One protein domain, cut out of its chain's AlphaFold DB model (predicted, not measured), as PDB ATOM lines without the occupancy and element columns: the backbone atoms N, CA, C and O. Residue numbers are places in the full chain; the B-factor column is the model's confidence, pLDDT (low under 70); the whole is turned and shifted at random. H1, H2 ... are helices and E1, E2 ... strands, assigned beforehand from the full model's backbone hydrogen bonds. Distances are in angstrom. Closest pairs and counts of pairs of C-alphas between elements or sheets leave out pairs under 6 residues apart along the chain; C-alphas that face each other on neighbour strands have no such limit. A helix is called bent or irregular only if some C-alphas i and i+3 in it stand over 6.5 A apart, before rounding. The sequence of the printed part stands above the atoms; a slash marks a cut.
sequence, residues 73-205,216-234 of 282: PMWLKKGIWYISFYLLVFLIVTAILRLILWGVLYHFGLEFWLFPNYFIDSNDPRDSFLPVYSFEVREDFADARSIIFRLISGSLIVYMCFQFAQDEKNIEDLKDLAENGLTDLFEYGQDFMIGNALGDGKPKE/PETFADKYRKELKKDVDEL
ATOM      1  N   PRO A  73      92.731 113.371 106.932       84.69
ATOM      2  CA  PRO A  73      91.883 113.488 105.758       84.69
ATOM      3  C   PRO A  73      92.726 113.491 104.477       84.69
ATOM      4  O   PRO A  73      93.836 114.029 104.439       84.69
ATOM      5  N   MET A  74      92.173 112.930 103.400       81.88
ATOM      6  CA  MET A  74      92.888 112.724 102.131       81.88
ATOM      7  C   MET A  74      93.465 114.016 101.534       81.88
ATOM      8  O   MET A  74      94.522 113.984 100.907       81.88
ATOM      9  N   TRP A  75      92.821 115.168 101.757       86.19
ATOM     10  CA  TRP A  75      93.332 116.454 101.271       86.19
ATOM     11  C   TRP A  75      94.644 116.864 101.952       86.19
ATOM     12  O   TRP A  75      95.482 117.499 101.318       86.19
ATOM     13  N   LEU A  76      94.838 116.516 103.230       86.88
ATOM     14  CA  LEU A  76      95.996 116.956 104.008       86.88
ATOM     15  C   LEU A  76      97.232 116.126 103.650       86.88
ATOM     16  O   LEU A  76      98.317 116.682 103.499       86.88
ATOM     17  N   LYS A  77      97.041 114.821 103.416       86.12
ATOM     18  CA  LYS A  77      98.075 113.927 102.868       86.12
ATOM     19  C   LYS A  77      98.537 114.393 101.486       86.12
ATOM     20  O   LYS A  77      99.733 114.492 101.241       86.12
ATOM     21  N   LYS A  78      97.600 114.772 100.611       85.56
ATOM     22  CA  LYS A  78      97.935 115.384  99.318       85.56
ATOM     23  C   LYS A  78      98.692 116.699  99.510       85.56
ATOM     24  O   LYS A  78      99.744 116.881  98.918       85.56
ATOM     25  N   GLY A  79      98.198 117.590 100.370       89.38
ATOM     26  CA  GLY A  79      98.818 118.893 100.624       89.38
ATOM     27  C   GLY A  79     100.270 118.801 101.099       89.38
ATOM     28  O   GLY A  79     101.126 119.496 100.556       89.38
ATOM     29  N   ILE A  80     100.567 117.923 102.067       89.56
ATOM     30  CA  ILE A  80     101.942 117.743 102.560       89.56
ATOM     31  C   ILE A  80     102.858 117.211 101.457       89.56
ATOM     32  O   ILE A  80     103.998 117.652 101.322       89.56
ATOM     33  N   TRP A  81     102.331 116.308 100.634       89.44
ATOM     34  CA  TRP A  81     103.067 115.720  99.536       89.44
ATOM     35  C   TRP A  81     103.368 116.737  98.428       89.44
ATOM     36  O   TRP A  81     104.519 116.847  98.023       89.44
ATOM     37  N   TYR A  82     102.395 117.561  98.026       91.19
ATOM     38  CA  TYR A  82     102.620 118.666  97.086       91.19
ATOM     39  C   TYR A  82     103.712 119.616  97.579       91.19
ATOM     40  O   TYR A  82     104.623 119.952  96.826       91.19
ATOM     41  N   ILE A  83     103.647 120.031  98.850       92.88
ATOM     42  CA  ILE A  83     104.653 120.921  99.442       92.88
ATOM     43  C   ILE A  83     106.035 120.267  99.385       92.88
ATOM     44  O   ILE A  83     106.988 120.905  98.942       92.88
ATOM     45  N   SER A  84     106.142 118.999  99.785       90.38
ATOM     46  CA  SER A  84     107.407 118.265  99.770       90.38
ATOM     47  C   SER A  84     107.960 118.096  98.354       90.38
ATOM     48  O   SER A  84     109.146 118.320  98.132       90.38
ATOM     49  N   PHE A  85     107.114 117.725  97.390       91.00
ATOM     50  CA  PHE A  85     107.518 117.487  96.008       91.00
ATOM     51  C   PHE A  85     107.970 118.775  95.322       91.00
ATOM     52  O   PHE A  85     109.063 118.822  94.767       91.00
ATOM     53  N   TYR A  86     107.181 119.851  95.404       91.69
ATOM     54  CA  TYR A  86     107.568 121.127  94.798       91.69
ATOM     55  C   TYR A  86     108.808 121.727  95.449       91.69
ATOM     56  O   TYR A  86     109.643 122.288  94.742       91.69
ATOM     57  N   LEU A  87     108.958 121.594  96.772       91.12
ATOM     58  CA  LEU A  87     110.180 121.997  97.458       91.12
ATOM     59  C   LEU A  87     111.372 121.188  96.934       91.12
ATOM     60  O   LEU A  87     112.388 121.777  96.582       91.12
ATOM     61  N   LEU A  88     111.243 119.867  96.807       90.69
ATOM     62  CA  LEU A  88     112.298 119.001  96.279       90.69
ATOM     63  C   LEU A  88     112.672 119.354  94.832       90.69
ATOM     64  O   LEU A  88     113.853 119.530  94.537       90.69
ATOM     65  N   VAL A  89     111.688 119.534  93.947       90.81
ATOM     66  CA  VAL A  89     111.922 119.964  92.559       90.81
ATOM     67  C   VAL A  89     112.609 121.327  92.531       90.81
ATOM     68  O   VAL A  89     113.592 121.500  91.816       90.81
ATOM     69  N   PHE A  90     112.160 122.282  93.346       90.44
ATOM     70  CA  PHE A  90     112.797 123.592  93.462       90.44
ATOM     71  C   PHE A  90     114.265 123.482  93.904       90.44
ATOM     72  O   PHE A  90     115.137 124.137  93.327       90.44
ATOM     73  N   LEU A  91     114.565 122.623  94.880       89.12
ATOM     74  CA  LEU A  91     115.932 122.397  95.342       89.12
ATOM     75  C   LEU A  91     116.820 121.757  94.256       89.12
ATOM     76  O   LEU A  91     117.967 122.159  94.050       89.12
ATOM     77  N   ILE A  92     116.303 120.783  93.510       89.94
ATOM     78  CA  ILE A  92     117.067 120.137  92.432       89.94
ATOM     79  C   ILE A  92     117.297 121.113  91.274       89.94
ATOM     80  O   ILE A  92     118.422 121.250  90.794       89.94
ATOM     81  N   VAL A  93     116.262 121.844  90.855       90.88
ATOM     82  CA  VAL A  93     116.354 122.826  89.767       90.88
ATOM     83  C   VAL A  93     117.362 123.921  90.107       90.88
ATOM     84  O   VAL A  93     118.189 124.273  89.268       90.88
ATOM     85  N   THR A  94     117.347 124.440  91.337       88.50
ATOM     86  CA  THR A  94     118.322 125.454  91.775       88.50
ATOM     87  C   THR A  94     119.750 124.901  91.830       88.50
ATOM     88  O   THR A  94     120.680 125.601  91.422       88.50
ATOM     89  N   ALA A  95     119.941 123.639  92.232       88.19
ATOM     90  CA  ALA A  95     121.244 122.973  92.193       88.19
ATOM     91  C   ALA A  95     121.770 122.773  90.755       88.19
ATOM     92  O   ALA A  95     122.929 123.087  90.476       88.19
ATOM     93  N   ILE A  96     120.922 122.316  89.825       90.06
ATOM     94  CA  ILE A  96     121.278 122.158  88.403       90.06
ATOM     95  C   ILE A  96     121.581 123.520  87.770       90.06
ATOM     96  O   ILE A  96     122.593 123.678  87.087       90.06
ATOM     97  N   LEU A  97     120.754 124.534  88.037       90.06
ATOM     98  CA  LEU A  97     120.969 125.896  87.550       90.06
ATOM     99  C   LEU A  97     122.315 126.458  88.029       90.06
ATOM    100  O   LEU A  97     123.041 127.061  87.240       90.06
ATOM    101  N   ARG A  98     122.684 126.219  89.295       87.94
ATOM    102  CA  ARG A  98     123.999 126.584  89.841       87.94
ATOM    103  C   ARG A  98     125.136 125.909  89.070       87.94
ATOM    104  O   ARG A  98     126.107 126.587  88.741       87.94
ATOM    105  N   LEU A  99     125.012 124.617  88.751       87.81
ATOM    106  CA  LEU A  99     126.019 123.872  87.988       87.81
ATOM    107  C   LEU A  99     126.179 124.417  86.562       87.81
ATOM    108  O   LEU A  99     127.306 124.637  86.118       87.81
ATOM    109  N   ILE A 100     125.071 124.677  85.862       88.56
ATOM    110  CA  ILE A 100     125.089 125.221  84.496       88.56
ATOM    111  C   ILE A 100     125.704 126.624  84.487       88.56
ATOM    112  O   ILE A 100     126.588 126.900  83.677       88.56
ATOM    113  N   LEU A 101     125.279 127.507  85.398       87.75
ATOM    114  CA  LEU A 101     125.808 128.870  85.488       87.75
ATOM    115  C   LEU A 101     127.302 128.870  85.804       87.75
ATOM    116  O   LEU A 101     128.058 129.553  85.118       87.75
ATOM    117  N   TRP A 102     127.735 128.075  86.785       84.94
ATOM    118  CA  TRP A 102     129.152 127.923  87.099       84.94
ATOM    119  C   TRP A 102     129.935 127.376  85.900       84.94
ATOM    120  O   TRP A 102     130.953 127.951  85.526       84.94
ATOM    121  N   GLY A 103     129.433 126.331  85.234       84.94
ATOM    122  CA  GLY A 103     130.083 125.724  84.073       84.94
ATOM    123  C   GLY A 103     130.239 126.689  82.895       84.94
ATOM    124  O   GLY A 103     131.318 126.776  82.311       84.94
ATOM    125  N   VAL A 104     129.202 127.459  82.557       84.38
ATOM    126  CA  VAL A 104     129.262 128.449  81.468       84.38
ATOM    127  C   VAL A 104     130.167 129.625  81.846       84.38
ATOM    128  O   VAL A 104     131.043 129.999  81.066       84.38
ATOM    129  N   LEU A 105     130.008 130.198  83.043       84.12
ATOM    130  CA  LEU A 105     130.752 131.390  83.473       84.12
ATOM    131  C   LEU A 105     132.234 131.096  83.737       84.12
ATOM    132  O   LEU A 105     133.082 131.944  83.447       84.12
ATOM    133  N   TYR A 106     132.566 129.861  84.124       82.62
ATOM    134  CA  TYR A 106     133.942 129.377  84.212       82.62
ATOM    135  C   TYR A 106     134.709 129.546  82.890       82.62
ATOM    136  O   TYR A 106     135.869 129.969  82.891       82.62
ATOM    137  N   HIS A 107     134.063 129.298  81.746       79.81
ATOM    138  CA  HIS A 107     134.693 129.473  80.433       79.81
ATOM    139  C   HIS A 107     134.953 130.950  80.098       79.81
ATOM    140  O   HIS A 107     135.929 131.256  79.412       79.81
ATOM    141  N   PHE A 108     134.151 131.869  80.641       78.56
ATOM    142  CA  PHE A 108     134.357 133.317  80.529       78.56
ATOM    143  C   PHE A 108     135.352 133.880  81.561       78.56
ATOM    144  O   PHE A 108     135.645 135.073  81.533       78.56
ATOM    145  N   GLY A 109     135.902 133.045  82.450       73.56
ATOM    146  CA  GLY A 109     136.813 133.481  83.513       73.56
ATOM    147  C   GLY A 109     136.118 134.213  84.663       73.56
ATOM    148  O   GLY A 109     136.770 134.952  85.398       73.56
ATOM    149  N   LEU A 110     134.806 134.016  84.808       79.69
ATOM    150  CA  LEU A 110     133.986 134.607  85.857       79.69
ATOM    151  C   LEU A 110     133.560 133.514  86.838       79.69
ATOM    152  O   LEU A 110     133.053 132.468  86.437       79.69
ATOM    153  N   GLU A 111     133.744 133.760  88.130       77.88
ATOM    154  CA  GLU A 111     133.271 132.875  89.187       77.88
ATOM    155  C   GLU A 111     131.937 133.415  89.699       77.88
ATOM    156  O   GLU A 111     131.865 134.323  90.526       77.88
ATOM    157  N   PHE A 112     130.850 132.880  89.147       82.88
ATOM    158  CA  PHE A 112     129.504 133.207  89.592       82.88
ATOM    159  C   PHE A 112     128.924 132.064  90.410       82.88
ATOM    160  O   PHE A 112     128.886 130.913  89.970       82.88
ATOM    161  N   TRP A 113     128.411 132.410  91.582       80.94
ATOM    162  CA  TRP A 113     127.753 131.485  92.484       80.94
ATOM    163  C   TRP A 113     126.310 131.929  92.696       80.94
ATOM    164  O   TRP A 113     126.059 132.946  93.338       80.94
ATOM    165  N   LEU A 114     125.359 131.150  92.179       78.25
ATOM    166  CA  LEU A 114     123.950 131.271  92.547       78.25
ATOM    167  C   LEU A 114     123.736 130.553  93.885       78.25
ATOM    168  O   LEU A 114     124.095 129.381  93.999       78.25
ATOM    169  N   PHE A 115     123.189 131.255  94.881       81.00
ATOM    170  CA  PHE A 115     123.079 130.795  96.271       81.00
ATOM    171  C   PHE A 115     124.404 130.216  96.819       81.00
ATOM    172  O   PHE A 115     124.527 129.003  97.012       81.00
ATOM    173  N   PRO A 116     125.425 131.055  97.091       70.88
ATOM    174  CA  PRO A 116     126.691 130.610  97.684       70.88
ATOM    175  C   PRO A 116     126.501 129.709  98.914       70.88
ATOM    176  O   PRO A 116     127.173 128.683  99.023       70.88
ATOM    177  N   ASN A 117     125.513 130.024  99.758       81.00
ATOM    178  CA  ASN A 117     125.233 129.332 101.017       81.00
ATOM    179  C   ASN A 117     124.295 128.120 100.897       81.00
ATOM    180  O   ASN A 117     123.910 127.546 101.908       81.00
ATOM    181  N   TYR A 118     123.934 127.697  99.686       77.75
ATOM    182  CA  TYR A 118     122.904 126.675  99.475       77.75
ATOM    183  C   TYR A 118     123.157 125.332 100.188       77.75
ATOM    184  O   TYR A 118     122.212 124.663 100.586       77.75
ATOM    185  N   PHE A 119     124.426 124.946 100.360       76.00
ATOM    186  CA  PHE A 119     124.832 123.697 101.027       76.00
ATOM    187  C   PHE A 119     125.406 123.920 102.431       76.00
ATOM    188  O   PHE A 119     126.030 123.021 102.991       76.00
ATOM    189  N   ILE A 120     125.268 125.127 102.981       79.31
ATOM    190  CA  ILE A 120     125.735 125.410 104.333       79.31
ATOM    191  C   ILE A 120     124.689 124.894 105.316       79.31
ATOM    192  O   ILE A 120     123.512 125.236 105.218       79.31
ATOM    193  N   ASP A 121     125.149 124.085 106.265       72.94
ATOM    194  CA  ASP A 121     124.362 123.631 107.407       72.94
ATOM    195  C   ASP A 121     124.269 124.771 108.434       72.94
ATOM    196  O   ASP A 121     125.079 124.892 109.357       72.94
ATOM    197  N   SER A 122     123.353 125.708 108.187       77.12
ATOM    198  CA  SER A 122     123.026 126.807 109.094       77.12
ATOM    199  C   SER A 122     121.747 126.493 109.865       77.12
ATOM    200  O   SER A 122     120.777 125.990 109.303       77.12
ATOM    201  N   ASN A 123     121.705 126.877 111.144       70.31
ATOM    202  CA  ASN A 123     120.511 126.708 111.985       70.31
ATOM    203  C   ASN A 123     119.279 127.456 111.439       70.31
ATOM    204  O   ASN A 123     118.150 127.116 111.793       70.31
ATOM    205  N   ASP A 124     119.488 128.457 110.580       78.00
ATOM    206  CA  ASP A 124     118.431 129.198 109.907       78.00
ATOM    207  C   ASP A 124     118.274 128.741 108.443       78.00
ATOM    208  O   ASP A 124     119.192 128.918 107.639       78.00
ATOM    209  N   PRO A 125     117.092 128.236 108.030       72.69
ATOM    210  CA  PRO A 125     116.849 127.808 106.647       72.69
ATOM    211  C   PRO A 125     116.813 128.974 105.646       72.69
ATOM    212  O   PRO A 125     116.806 128.766 104.438       72.69
ATOM    213  N   ARG A 126     116.752 130.222 106.129       76.38
ATOM    214  CA  ARG A 126     116.788 131.428 105.285       76.38
ATOM    215  C   ARG A 126     118.204 131.786 104.852       76.38
ATOM    216  O   ARG A 126     118.367 132.365 103.780       76.38
ATOM    217  N   ASP A 127     119.195 131.407 105.649       76.81
ATOM    218  CA  ASP A 127     120.600 131.701 105.374       76.81
ATOM    219  C   ASP A 127     121.137 130.855 104.213       76.81
ATOM    220  O   ASP A 127     122.065 131.275 103.527       76.81
ATOM    221  N   SER A 128     120.498 129.726 103.893       78.56
ATOM    222  CA  SER A 128     120.822 128.931 102.702       78.56
ATOM    223  C   SER A 128     120.424 129.626 101.388       78.56
ATOM    224  O   SER A 128     121.058 129.411 100.354       78.56
ATOM    225  N   PHE A 129     119.401 130.492 101.417       75.12
ATOM    226  CA  PHE A 129     118.883 131.206 100.237       75.12
ATOM    227  C   PHE A 129     119.382 132.653 100.126       75.12
ATOM    228  O   PHE A 129     119.017 133.374  99.198       75.12
ATOM    229  N   LEU A 130     120.210 133.112 101.061       78.81
ATOM    230  CA  LEU A 130     120.743 134.470 101.078       78.81
ATOM    231  C   LEU A 130     122.249 134.434 101.373       78.81
ATOM    232  O   LEU A 130     122.661 133.753 102.306       78.81
ATOM    233  N   PRO A 131     123.093 135.187 100.644       78.00
ATOM    234  CA  PRO A 131     122.783 136.058  99.504       78.00
ATOM    235  C   PRO A 131     122.403 135.268  98.235       78.00
ATOM    236  O   PRO A 131     122.811 134.127  98.062       78.00
ATOM    237  N   VAL A 132     121.607 135.871  97.338       79.75
ATOM    238  CA  VAL A 132     121.070 135.195  96.131       79.75
ATOM    239  C   VAL A 132     122.160 134.907  95.094       79.75
ATOM    240  O   VAL A 132     122.113 133.893  94.400       79.75
ATOM    241  N   TYR A 133     123.157 135.783  94.991       79.69
ATOM    242  CA  TYR A 133     124.275 135.624  94.073       79.69
ATOM    243  C   TYR A 133     125.568 136.175  94.677       79.69
ATOM    244  O   TYR A 133     125.544 137.135  95.446       79.69
ATOM    245  N   SER A 134     126.692 135.577  94.296       81.19
ATOM    246  CA  SER A 134     128.033 136.130  94.473       81.19
ATOM    247  C   SER A 134     128.734 136.146  93.122       81.19
ATOM    248  O   SER A 134     128.601 135.203  92.338       81.19
ATOM    249  N   PHE A 135     129.439 137.235  92.839       80.94
ATOM    250  CA  PHE A 135     130.156 137.436  91.589       80.94
ATOM    251  C   PHE A 135     131.591 137.836  91.897       80.94
ATOM    252  O   PHE A 135     131.821 138.870  92.524       80.94
ATOM    253  N   GLU A 136     132.536 137.034  91.423       78.69
ATOM    254  CA  GLU A 136     133.960 137.290  91.565       78.69
ATOM    255  C   GLU A 136     134.644 137.157  90.200       78.69
ATOM    256  O   GLU A 136     134.421 136.210  89.441       78.69
ATOM    257  N   VAL A 137     135.444 138.163  89.843       76.50
ATOM    258  CA  VAL A 137     136.235 138.135  88.610       76.50
ATOM    259  C   VAL A 137     137.559 137.476  88.951       76.50
ATOM    260  O   VAL A 137     138.308 137.998  89.774       76.50
ATOM    261  N   ARG A 138     137.860 136.342  88.320       74.19
ATOM    262  CA  ARG A 138     139.118 135.640  88.570       74.19
ATOM    263  C   ARG A 138     140.293 136.471  88.050       74.19
ATOM    264  O   ARG A 138     140.268 136.950  86.921       74.19
ATOM    265  N   GLU A 139     141.356 136.587  88.839       67.19
ATOM    266  CA  GLU A 139     142.553 137.354  88.460       67.19
ATOM    267  C   GLU A 139     143.265 136.760  87.226       67.19
ATOM    268  O   GLU A 139     143.776 137.491  86.380       67.19
ATOM    269  N   ASP A 140     143.172 135.438  87.040       67.44
ATOM    270  CA  ASP A 140     143.715 134.703  85.888       67.44
ATOM    271  C   ASP A 140     142.918 134.899  84.580       67.44
ATOM    272  O   ASP A 140     143.111 134.136  83.627       67.44
ATOM    273  N   PHE A 141     141.955 135.832  84.511       66.19
ATOM    274  CA  PHE A 141     141.102 135.988  83.319       66.19
ATOM    275  C   PHE A 141     141.902 136.378  82.067       66.19
ATOM    276  O   PHE A 141     141.553 135.946  80.972       66.19
ATOM    277  N   ALA A 142     142.963 137.175  82.229       63.44
ATOM    278  CA  ALA A 142     143.769 137.705  81.128       63.44
ATOM    279  C   ALA A 142     144.992 136.837  80.793       63.44
ATOM    280  O   ALA A 142     145.758 137.165  79.885       63.44
ATOM    281  N   ASP A 143     145.198 135.744  81.528       80.12
ATOM    282  CA  ASP A 143     146.396 134.930  81.391       80.12
ATOM    283  C   ASP A 143     146.266 134.000  80.173       80.12
ATOM    284  O   ASP A 143     145.412 133.114  80.111       80.12
ATOM    285  N   ALA A 144     147.107 134.188  79.154       76.88
ATOM    286  CA  ALA A 144     146.919 133.536  77.852       76.88
ATOM    287  C   ALA A 144     146.927 131.996  77.930       76.88
ATOM    288  O   ALA A 144     146.257 131.321  77.148       76.88
ATOM    289  N   ARG A 145     147.660 131.426  78.895       82.31
ATOM    290  CA  ARG A 145     147.703 129.975  79.127       82.31
ATOM    291  C   ARG A 145     146.365 129.444  79.646       82.31
ATOM    292  O   ARG A 145     145.905 128.418  79.153       82.31
ATOM    293  N   SER A 146     145.731 130.134  80.598       80.06
ATOM    294  CA  SER A 146     144.456 129.708  81.190       80.06
ATOM    295  C   SER A 146     143.314 129.795  80.168       80.06
ATOM    296  O   SER A 146     142.473 128.899  80.108       80.06
ATOM    297  N   ILE A 147     143.341 130.806  79.292       82.75
ATOM    298  CA  ILE A 147     142.382 130.971  78.192       82.75
ATOM    299  C   ILE A 147     142.461 129.796  77.209       82.75
ATOM    300  O   ILE A 147     141.428 129.238  76.846       82.75
ATOM    301  N   ILE A 148     143.666 129.375  76.804       85.06
ATOM    302  CA  ILE A 148     143.835 128.248  75.872       85.06
ATOM    303  C   ILE A 148     143.259 126.958  76.469       85.06
ATOM    304  O   ILE A 148     142.505 126.261  75.794       85.06
ATOM    305  N   PHE A 149     143.552 126.658  77.740       85.44
ATOM    306  CA  PHE A 149     142.995 125.474  78.403       85.44
ATOM    307  C   PHE A 149     141.462 125.515  78.495       85.44
ATOM    308  O   PHE A 149     140.826 124.493  78.250       85.44
ATOM    309  N   ARG A 150     140.867 126.685  78.768       84.19
ATOM    310  CA  ARG A 150     139.402 126.867  78.794       84.19
ATOM    311  C   ARG A 150     138.762 126.709  77.419       84.19
ATOM    312  O   ARG A 150     137.696 126.116  77.307       84.19
ATOM    313  N   LEU A 151     139.396 127.208  76.359       86.56
ATOM    314  CA  LEU A 151     138.888 127.038  74.995       86.56
ATOM    315  C   LEU A 151     138.944 125.573  74.552       86.56
ATOM    316  O   LEU A 151     138.002 125.092  73.928       86.56
ATOM    317  N   ILE A 152     140.006 124.850  74.916       89.19
ATOM    318  CA  ILE A 152     140.123 123.412  74.646       89.19
ATOM    319  C   ILE A 152     139.054 122.632  75.421       89.19
ATOM    320  O   ILE A 152     138.359 121.812  74.822       89.19
ATOM    321  N   SER A 153     138.872 122.901  76.721       89.00
ATOM    322  CA  SER A 153     137.843 122.222  77.520       89.00
ATOM    323  C   SER A 153     136.433 122.532  77.024       89.00
ATOM    324  O   SER A 153     135.627 121.618  76.872       89.00
ATOM    325  N   GLY A 154     136.152 123.796  76.699       86.38
ATOM    326  CA  GLY A 154     134.860 124.217  76.164       86.38
ATOM    327  C   GLY A 154     134.568 123.581  74.811       86.38
ATOM    328  O   GLY A 154     133.482 123.049  74.605       86.38
ATOM    329  N   SER A 155     135.557 123.547  73.912       87.50
ATOM    330  CA  SER A 155     135.421 122.884  72.612       87.50
ATOM    331  C   SER A 155     135.178 121.381  72.749       87.50
ATOM    332  O   SER A 155     134.410 120.827  71.968       87.50
ATOM    333  N   LEU A 156     135.811 120.717  73.721       89.56
ATOM    334  CA  LEU A 156     135.605 119.292  73.980       89.56
ATOM    335  C   LEU A 156     134.197 119.025  74.523       89.56
ATOM    336  O   LEU A 156     133.535 118.104  74.055       89.56
ATOM    337  N   ILE A 157     133.708 119.853  75.451       88.44
ATOM    338  CA  ILE A 157     132.338 119.750  75.978       88.44
ATOM    339  C   ILE A 157     131.315 119.955  74.856       88.44
ATOM    340  O   ILE A 157     130.398 119.153  74.718       88.44
ATOM    341  N   VAL A 158     131.496 120.974  74.010       87.50
ATOM    342  CA  VAL A 158     130.612 121.219  72.858       87.50
ATOM    343  C   VAL A 158     130.635 120.041  71.884       87.50
ATOM    344  O   VAL A 158     129.580 119.642  71.400       87.50
ATOM    345  N   TYR A 159     131.806 119.451  71.626       90.12
ATOM    346  CA  TYR A 159     131.921 118.256  70.791       90.12
ATOM    347  C   TYR A 159     131.167 117.059  71.388       90.12
ATOM    348  O   TYR A 159     130.418 116.402  70.672       90.12
ATOM    349  N   MET A 160     131.290 116.824  72.698       86.44
ATOM    350  CA  MET A 160     130.559 115.758  73.393       86.44
ATOM    351  C   MET A 160     129.045 115.994  73.380       86.44
ATOM    352  O   MET A 160     128.288 115.068  73.109       86.44
ATOM    353  N   CYS A 161     128.589 117.231  73.590       85.19
ATOM    354  CA  CYS A 161     127.170 117.578  73.467       85.19
ATOM    355  C   CYS A 161     126.655 117.395  72.035       85.19
ATOM    356  O   CYS A 161     125.538 116.928  71.838       85.19
ATOM    357  N   PHE A 162     127.459 117.741  71.029       86.31
ATOM    358  CA  PHE A 162     127.100 117.554  69.625       86.31
ATOM    359  C   PHE A 162     127.054 116.074  69.230       86.31
ATOM    360  O   PHE A 162     126.200 115.673  68.447       86.31
ATOM    361  N   GLN A 163     127.952 115.250  69.772       86.00
ATOM    362  CA  GLN A 163     127.909 113.801  69.595       86.00
ATOM    363  C   GLN A 163     126.660 113.210  70.256       86.00
ATOM    364  O   GLN A 163     125.926 112.473  69.613       86.00
ATOM    365  N   PHE A 164     126.369 113.620  71.492       85.19
ATOM    366  CA  PHE A 164     125.173 113.202  72.216       85.19
ATOM    367  C   PHE A 164     123.875 113.583  71.488       85.19
ATOM    368  O   PHE A 164     122.930 112.805  71.484       85.19
ATOM    369  N   ALA A 165     123.835 114.756  70.847       82.19
ATOM    370  CA  ALA A 165     122.658 115.234  70.125       82.19
ATOM    371  C   ALA A 165     122.454 114.606  68.736       82.19
ATOM    372  O   ALA A 165     121.383 114.770  68.157       82.19
ATOM    373  N   GLN A 166     123.467 113.938  68.176       83.88
ATOM    374  CA  GLN A 166     123.340 113.225  66.898       83.88
ATOM    375  C   GLN A 166     122.737 111.829  67.055       83.88
ATOM    376  O   GLN A 166     122.172 111.316  66.092       83.88
ATOM    377  N   ASP A 167     122.838 111.230  68.242       83.69
ATOM    378  CA  ASP A 167     122.130 109.994  68.554       83.69
ATOM    379  C   ASP A 167     120.649 110.316  68.793       83.69
ATOM    380  O   ASP A 167     120.256 110.772  69.866       83.69
ATOM    381  N   GLU A 168     119.823 110.090  67.768       81.06
ATOM    382  CA  GLU A 168     118.371 110.339  67.775       81.06
ATOM    383  C   GLU A 168     117.683 109.684  68.981       81.06
ATOM    384  O   GLU A 168     116.906 110.337  69.678       81.06
ATOM    385  N   LYS A 169     118.088 108.451  69.320       80.31
ATOM    386  CA  LYS A 169     117.595 107.720  70.493       80.31
ATOM    387  C   LYS A 169     117.833 108.472  71.809       80.31
ATOM    388  O   LYS A 169     116.933 108.567  72.631       80.31
ATOM    389  N   ASN A 170     119.007 109.078  71.996       84.62
ATOM    390  CA  ASN A 170     119.312 109.803  73.235       84.62
ATOM    391  C   ASN A 170     118.446 111.058  73.396       84.62
ATOM    392  O   ASN A 170     118.149 111.464  74.519       84.62
ATOM    393  N   ILE A 171     118.065 111.699  72.288       84.19
ATOM    394  CA  ILE A 171     117.187 112.873  72.308       84.19
ATOM    395  C   ILE A 171     115.739 112.468  72.586       84.19
ATOM    396  O   ILE A 171     115.065 113.163  73.348       84.19
ATOM    397  N   GLU A 172     115.273 111.362  72.009       84.94
ATOM    398  CA  GLU A 172     113.950 110.801  72.297       84.94
ATOM    399  C   GLU A 172     113.828 110.392  73.768       84.94
ATOM    400  O   GLU A 172     112.904 110.848  74.438       84.94
ATOM    401  N   ASP A 173     114.813 109.666  74.303       83.31
ATOM    402  CA  ASP A 173     114.848 109.244  75.708       83.31
ATOM    403  C   ASP A 173     114.893 110.448  76.666       83.31
ATOM    404  O   ASP A 173     114.190 110.486  77.677       83.31
ATOM    405  N   LEU A 174     115.691 111.478  76.352       84.38
ATOM    406  CA  LEU A 174     115.782 112.682  77.184       84.38
ATOM    407  C   LEU A 174     114.479 113.489  77.157       84.38
ATOM    408  O   LEU A 174     114.089 114.077  78.169       84.38
ATOM    409  N   LYS A 175     113.811 113.527  76.002       84.88
ATOM    410  CA  LYS A 175     112.511 114.176  75.851       84.88
ATOM    411  C   LYS A 175     111.430 113.406  76.607       84.88
ATOM    412  O   LYS A 175     110.650 114.036  77.315       84.88
ATOM    413  N   ASP A 176     111.421 112.079  76.519       84.12
ATOM    414  CA  ASP A 176     110.466 111.235  77.239       84.12
ATOM    415  C   ASP A 176     110.663 111.333  78.758       84.12
ATOM    416  O   ASP A 176     109.701 111.517  79.502       84.12
ATOM    417  N   LEU A 177     111.913 111.348  79.228       86.19
ATOM    418  CA  LEU A 177     112.246 111.603  80.631       86.19
ATOM    419  C   LEU A 177     111.765 112.988  81.094       86.19
ATOM    420  O   LEU A 177     111.260 113.132  82.209       86.19
ATOM    421  N   ALA A 178     111.934 114.018  80.263       82.44
ATOM    422  CA  ALA A 178     111.530 115.379  80.603       82.44
ATOM    423  C   ALA A 178     110.003 115.561  80.607       82.44
ATOM    424  O   ALA A 178     109.487 116.294  81.454       82.44
ATOM    425  N   GLU A 179     109.292 114.919  79.678       82.50
ATOM    426  CA  GLU A 179     107.836 115.027  79.535       82.50
ATOM    427  C   GLU A 179     107.092 114.117  80.517       82.50
ATOM    428  O   GLU A 179     106.193 114.590  81.210       82.50
ATOM    429  N   ASN A 180     107.500 112.849  80.623       83.62
ATOM    430  CA  ASN A 180     106.780 111.822  81.378       83.62
ATOM    431  C   ASN A 180     107.483 111.441  82.692       83.62
ATOM    432  O   ASN A 180     106.832 111.120  83.681       83.62
ATOM    433  N   GLY A 181     108.809 111.558  82.788       86.56
ATOM    434  CA  GLY A 181     109.541 111.145  83.995       86.56
ATOM    435  C   GLY A 181     109.181 111.950  85.254       86.56
ATOM    436  O   GLY A 181     109.063 111.389  86.345       86.56
ATOM    437  N   LEU A 182     108.961 113.265  85.127       85.00
ATOM    438  CA  LEU A 182     108.527 114.094  86.261       85.00
ATOM    439  C   LEU A 182     107.071 113.835  86.656       85.00
ATOM    440  O   LEU A 182     106.764 113.873  87.850       85.00
ATOM    441  N   THR A 183     106.185 113.593  85.685       85.94
ATOM    442  CA  THR A 183     104.778 113.270  85.957       85.94
ATOM    443  C   THR A 183     104.652 111.903  86.606       85.94
ATOM    444  O   THR A 183     103.899 111.767  87.562       85.94
ATOM    445  N   ASP A 184     105.467 110.936  86.200       83.00
ATOM    446  CA  ASP A 184     105.472 109.593  86.772       83.00
ATOM    447  C   ASP A 184     106.031 109.577  88.189       83.00
ATOM    448  O   ASP A 184     105.454 108.962  89.084       83.00
ATOM    449  N   LEU A 185     107.132 110.297  88.426       86.31
ATOM    450  CA  LEU A 185     107.688 110.462  89.767       86.31
ATOM    451  C   LEU A 185     106.666 111.115  90.707       86.31
ATOM    452  O   LEU A 185     106.560 110.763  91.887       86.31
ATOM    453  N   PHE A 186     105.912 112.073  90.176       87.69
ATOM    454  CA  PHE A 186     104.832 112.734  90.879       87.69
ATOM    455  C   PHE A 186     103.672 111.752  91.154       87.69
ATOM    456  O   PHE A 186     103.279 111.558  92.300       87.69
ATOM    457  N   GLU A 187     103.153 111.041  90.160       84.25
ATOM    458  CA  GLU A 187     102.065 110.077  90.370       84.25
ATOM    459  C   GLU A 187     102.447 108.954  91.341       84.25
ATOM    460  O   GLU A 187     101.698 108.673  92.280       84.25
ATOM    461  N   TYR A 188     103.653 108.403  91.204       83.69
ATOM    462  CA  TYR A 188     104.204 107.401  92.112       83.69
ATOM    463  C   TYR A 188     104.245 107.895  93.564       83.69
ATOM    464  O   TYR A 188     103.784 107.214  94.484       83.69
ATOM    465  N   GLY A 189     104.754 109.111  93.788       85.62
ATOM    466  CA  GLY A 189     104.791 109.709  95.121       85.62
ATOM    467  C   GLY A 189     103.392 109.933  95.702       85.62
ATOM    468  O   GLY A 189     103.180 109.756  96.907       85.62
ATOM    469  N   GLN A 190     102.424 110.283  94.855       85.00
ATOM    470  CA  GLN A 190     101.038 110.460  95.268       85.00
ATOM    471  C   GLN A 190     100.407 109.128  95.696       85.00
ATOM    472  O   GLN A 190      99.772 109.071  96.753       85.00
ATOM    473  N   ASP A 191     100.613 108.064  94.919       80.12
ATOM    474  CA  ASP A 191     100.097 106.721  95.201       80.12
ATOM    475  C   ASP A 191     100.725 106.123  96.471       80.12
ATOM    476  O   ASP A 191     100.030 105.483  97.273       80.12
ATOM    477  N   PHE A 192     102.004 106.421  96.722       80.69
ATOM    478  CA  PHE A 192     102.692 106.086  97.968       80.69
ATOM    479  C   PHE A 192     102.067 106.783  99.185       80.69
ATOM    480  O   PHE A 192     101.701 106.136 100.166       80.69
ATOM    481  N   MET A 193     101.869 108.102  99.119       76.94
ATOM    482  CA  MET A 193     101.340 108.892 100.242       76.94
ATOM    483  C   MET A 193      99.862 108.629 100.540       76.94
ATOM    484  O   MET A 193      99.398 108.817 101.670       76.94
ATOM    485  N   ILE A 194      99.106 108.224  99.523       74.75
ATOM    486  CA  ILE A 194      97.686 107.897  99.640       74.75
ATOM    487  C   ILE A 194      97.476 106.465 100.164       74.75
ATOM    488  O   ILE A 194      96.423 106.182 100.738       74.75
ATOM    489  N   GLY A 195      98.502 105.612 100.106       64.94
ATOM    490  CA  GLY A 195      98.456 104.241 100.615       64.94
ATOM    491  C   GLY A 195      97.911 103.228  99.609       64.94
ATOM    492  O   GLY A 195      97.673 102.086  99.982       64.94
ATOM    493  N   ASN A 196      97.759 103.617  98.341       60.09
ATOM    494  CA  ASN A 196      97.428 102.691  97.260       60.09
ATOM    495  C   ASN A 196      98.643 101.849  96.831       60.09
ATOM    496  O   ASN A 196      98.458 100.798  96.231       60.09
ATOM    497  N   ALA A 197      99.869 102.277  97.157       55.56
ATOM    498  CA  ALA A 197     101.098 101.558  96.807       55.56
ATOM    499  C   ALA A 197     101.532 100.474  97.821       55.56
ATOM    500  O   ALA A 197     102.424  99.693  97.515       55.56
ATOM    501  N   LEU A 198     100.945 100.427  99.028       55.69
ATOM    502  CA  LEU A 198     101.388  99.565 100.144       55.69
ATOM    503  C   LEU A 198     100.325  98.556 100.622       55.69
ATOM    504  O   LEU A 198     100.380  98.084 101.752       55.69
ATOM    505  N   GLY A 199      99.377  98.187  99.759       49.62
ATOM    506  CA  GLY A 199      98.473  97.066 100.019       49.62
ATOM    507  C   GLY A 199      97.050  97.479 100.372       49.62
ATOM    508  O   GLY A 199      96.633  97.435 101.523       49.62
ATOM    509  N   ASP A 200      96.265  97.754  99.339       46.06
ATOM    510  CA  ASP A 200      95.146  96.858  99.081       46.06
ATOM    511  C   ASP A 200      95.616  96.031  97.885       46.06
ATOM    512  O   ASP A 200      95.807  96.597  96.814       46.06
ATOM    513  N   GLY A 201      95.853  94.725  98.031       48.72
ATOM    514  CA  GLY A 201      96.251  93.823  96.933       48.72
ATOM    515  C   GLY A 201      95.197  93.676  95.827       48.72
ATOM    516  O   GLY A 201      95.131  92.655  95.153       48.72
ATOM    517  N   LYS A 202      94.324  94.669  95.663       41.28
ATOM    518  CA  LYS A 202      93.463  94.795  94.510       41.28
ATOM    519  C   LYS A 202      94.317  95.423  93.414       41.28
ATOM    520  O   LYS A 202      94.684  96.595  93.555       41.28
ATOM    521  N   PRO A 203      94.610  94.707  92.311       45.03
ATOM    522  CA  PRO A 203      94.965  95.405  91.086       45.03
ATOM    523  C   PRO A 203      93.919  96.501  90.858       45.03
ATOM    524  O   PRO A 203      92.776  96.383  91.311       45.03
ATOM    525  N   LYS A 204      94.282  97.584  90.169       45.34
ATOM    526  CA  LYS A 204      93.263  98.450  89.574       45.34
ATOM    527  C   LYS A 204      92.404  97.566  88.652       45.34
ATOM    528  O   LYS A 204      92.707  97.446  87.469       45.34
ATOM    529  N   GLU A 205      91.350  96.944  89.180       37.56
ATOM    530  CA  GLU A 205      90.252  96.370  88.414       37.56
ATOM    531  C   GLU A 205      89.605  97.566  87.712       37.56
ATOM    532  O   GLU A 205      88.824  98.313  88.299       37.56
ATOM    533  N   PRO A 216      98.849 109.334  77.700       54.22
ATOM    534  CA  PRO A 216     100.215 108.908  77.405       54.22
ATOM    535  C   PRO A 216     100.647 107.807  78.382       54.22
ATOM    536  O   PRO A 216     100.447 107.938  79.587       54.22
ATOM    537  N   GLU A 217     101.212 106.710  77.865       60.91
ATOM    538  CA  GLU A 217     101.762 105.641  78.705       60.91
ATOM    539  C   GLU A 217     102.888 106.200  79.599       60.91
ATOM    540  O   GLU A 217     103.757 106.934  79.124       60.91
ATOM    541  N   THR A 218     102.868 105.839  80.883       66.00
ATOM    542  CA  THR A 218     103.922 106.088  81.882       66.00
ATOM    543  C   THR A 218     105.278 105.613  81.330       66.00
ATOM    544  O   THR A 218     105.347 104.543  80.724       66.00
ATOM    545  N   PHE A 219     106.382 106.316  81.583       60.12
ATOM    546  CA  PHE A 219     107.756 105.886  81.272       60.12
ATOM    547  C   PHE A 219     108.035 104.468  81.785       60.12
ATOM    548  O   PHE A 219     108.594 103.636  81.076       60.12
ATOM    549  N   ALA A 220     107.587 104.156  83.004       65.00
ATOM    550  CA  ALA A 220     107.726 102.817  83.577       65.00
ATOM    551  C   ALA A 220     106.959 101.739  82.786       65.00
ATOM    552  O   ALA A 220     107.410 100.596  82.703       65.00
ATOM    553  N   ASP A 221     105.811 102.097  82.203       70.06
ATOM    554  CA  ASP A 221     105.004 101.192  81.384       70.06
ATOM    555  C   ASP A 221     105.638 101.001  80.000       70.06
ATOM    556  O   ASP A 221     105.763  99.863  79.544       70.06
ATOM    557  N   LYS A 222     106.145 102.080  79.384       73.12
ATOM    558  CA  LYS A 222     106.910 102.020  78.128       73.12
ATOM    559  C   LYS A 222     108.179 101.187  78.273       73.12
ATOM    560  O   LYS A 222     108.400 100.285  77.473       73.12
ATOM    561  N   TYR A 223     108.961 101.423  79.328       71.50
ATOM    562  CA  TYR A 223     110.191 100.678  79.588       71.50
ATOM    563  C   TYR A 223     109.909  99.192  79.821       71.50
ATOM    564  O   TYR A 223     110.591  98.346  79.255       71.50
ATOM    565  N   ARG A 224     108.862  98.843  80.586       75.88
ATOM    566  CA  ARG A 224     108.432  97.441  80.736       75.88
ATOM    567  C   ARG A 224     108.043  96.804  79.408       75.88
ATOM    568  O   ARG A 224     108.348  95.639  79.186       75.88
ATOM    569  N   LYS A 225     107.350  97.546  78.549       77.88
ATOM    570  CA  LYS A 225     106.880  97.070  77.246       77.88
ATOM    571  C   LYS A 225     108.031  96.866  76.264       77.88
ATOM    572  O   LYS A 225     108.042  95.861  75.562       77.88
ATOM    573  N   GLU A 226     108.997  97.778  76.240       75.12
ATOM    574  CA  GLU A 226     110.242  97.621  75.480       75.12
ATOM    575  C   GLU A 226     111.062  96.447  76.002       75.12
ATOM    576  O   GLU A 226     111.449  95.590  75.219       75.12
ATOM    577  N   LEU A 227     111.230  96.337  77.321       79.12
ATOM    578  CA  LEU A 227     111.950  95.227  77.935       79.12
ATOM    579  C   LEU A 227     111.286  93.881  77.619       79.12
ATOM    580  O   LEU A 227     111.972  92.937  77.248       79.12
ATOM    581  N   LYS A 228     109.952  93.801  77.709       77.62
ATOM    582  CA  LYS A 228     109.196  92.596  77.347       77.62
ATOM    583  C   LYS A 228     109.373  92.252  75.871       77.62
ATOM    584  O   LYS A 228     109.613  91.101  75.541       77.62
ATOM    585  N   LYS A 229     109.339  93.252  74.990       81.75
ATOM    586  CA  LYS A 229     109.590  93.059  73.560       81.75
ATOM    587  C   LYS A 229     111.012  92.553  73.285       81.75
ATOM    588  O   LYS A 229     111.165  91.657  72.463       81.75
ATOM    589  N   ASP A 230     112.020  93.092  73.966       78.94
ATOM    590  CA  ASP A 230     113.413  92.648  73.840       78.94
ATOM    591  C   ASP A 230     113.597  91.211  74.370       78.94
ATOM    592  O   ASP A 230     114.343  90.425  73.784       78.94
ATOM    593  N   VAL A 231     112.893  90.842  75.448       76.50
ATOM    594  CA  VAL A 231     112.861  89.478  76.015       76.50
ATOM    595  C   VAL A 231     112.183  88.493  75.054       76.50
ATOM    596  O   VAL A 231     112.756  87.444  74.754       76.50
ATOM    597  N   ASP A 232     111.024  88.868  74.507       78.31
ATOM    598  CA  ASP A 232     110.281  88.088  73.512       78.31
ATOM    599  C   ASP A 232     111.105  87.905  72.216       78.31
ATOM    600  O   ASP A 232     111.103  86.833  71.609       78.31
ATOM    601  N   GLU A 233     111.851  88.933  71.786       77.62
ATOM    602  CA  GLU A 233     112.732  88.890  70.605       77.62
ATOM    603  C   GLU A 233     113.977  88.013  70.825       77.62
ATOM    604  O   GLU A 233     114.458  87.365  69.890       77.62
ATOM    605  N   LEU A 234     114.477  87.929  72.061       77.50
ATOM    606  CA  LEU A 234     115.577  87.041  72.447       77.50
ATOM    607  C   LEU A 234     115.157  85.567  72.585       77.50
ATOM    608  O   LEU A 234     116.026  84.719  72.804       77.50
TER     609      LEU A 234
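AT A GLANCE: This is residues 73 to 205 and 216 to 234 of the 282 residues of the protein "Translocation protein SEC62" of Strombidium rassoulzadegani (UniProt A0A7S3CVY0). Long helix H1 and the V of H3 and bent H4 make a flat, open triangle with an empty middle. The hairpin E1-E2 folds back beside the end of H1, and near the bend of H4 lies H5, of which residues 223 to 233 stick out. The 152 printed residues, mostly helix by class, run H1, E1, E2, H2, H3, H4, H5, with an antiparallel sheet E1 - E2. The whole is only just loose, close to extended: radius of gyration of the C-alphas 22.2 A, spans 68 by 51 by 20 A.

HOW THE PARTS SIT: H1, residues 74 to 107, comes closest to E1, 110 to 114, at C-alphas 98 and 114, 5.4 A. E1 and E2, 133 to 137, form an antiparallel hairpin at 171 degrees; N 111 and O 136 are within hydrogen-bond range, 2.9 A. H2, 139 to 142, is irregular, with C-alphas 139 and 142 7.4 A apart; it is close but not clearly touching H3, 144 to 166, closest at C-alphas 140 and 146, 6.9 A. H3 only just touches H1, with 3 pairs of C-alphas within 8 A, closest 107 and 150, 5.6 A, at a steep tilt of 49 degrees, opposite ways. H4, 168 to 194, assigned as one helix by its hydrogen bonds, is bent, with C-alphas 179 and 182 6.8 A apart. Its arm H4a, 168 to 179, touches H3 only at the corner, and only just, with 3 pairs within 8 A, closest C-alphas 165 and 171, 6.3 A, about perpendicular at 89 degrees. Arm H4b, 182 to 194, touches residues 74 to 85 of H1, closest C-alphas 77 and 193, 6.6 A, at a shallow tilt of 32 degrees, opposite ways. H5, 219 to 233, is close but not clearly touching H4b, closest C-alphas 184 and 219, 7.0 A. Every O i to N i+4 pair is within hydrogen-bond range in H3, H4a, H4b and H5, and 29 of 30 in H1; H2 is too short for such a pair.

IN THESE COORDINATES: H1, 50.0 A long, begins at C-alpha 74 (92.888, 112.724, 102.131). H3 is 33.0 A long, H4a 16.5 A, H4b 18.3 A, and H5, 20.7 A, ends at C-alpha 233 (112.732, 88.890, 70.605).

THE WHOLE: The C-alphas farthest apart, Ala 144 and Glu 205, are 68.6 A apart. Residues 206 to 215 are not printed, and C-alphas 205 and 216 are 19.4 A apart across the cut. E1 to E2 is a long link. pLDDT is under 70 at residues 139 to 142, 195 to 205 and 216 to 220.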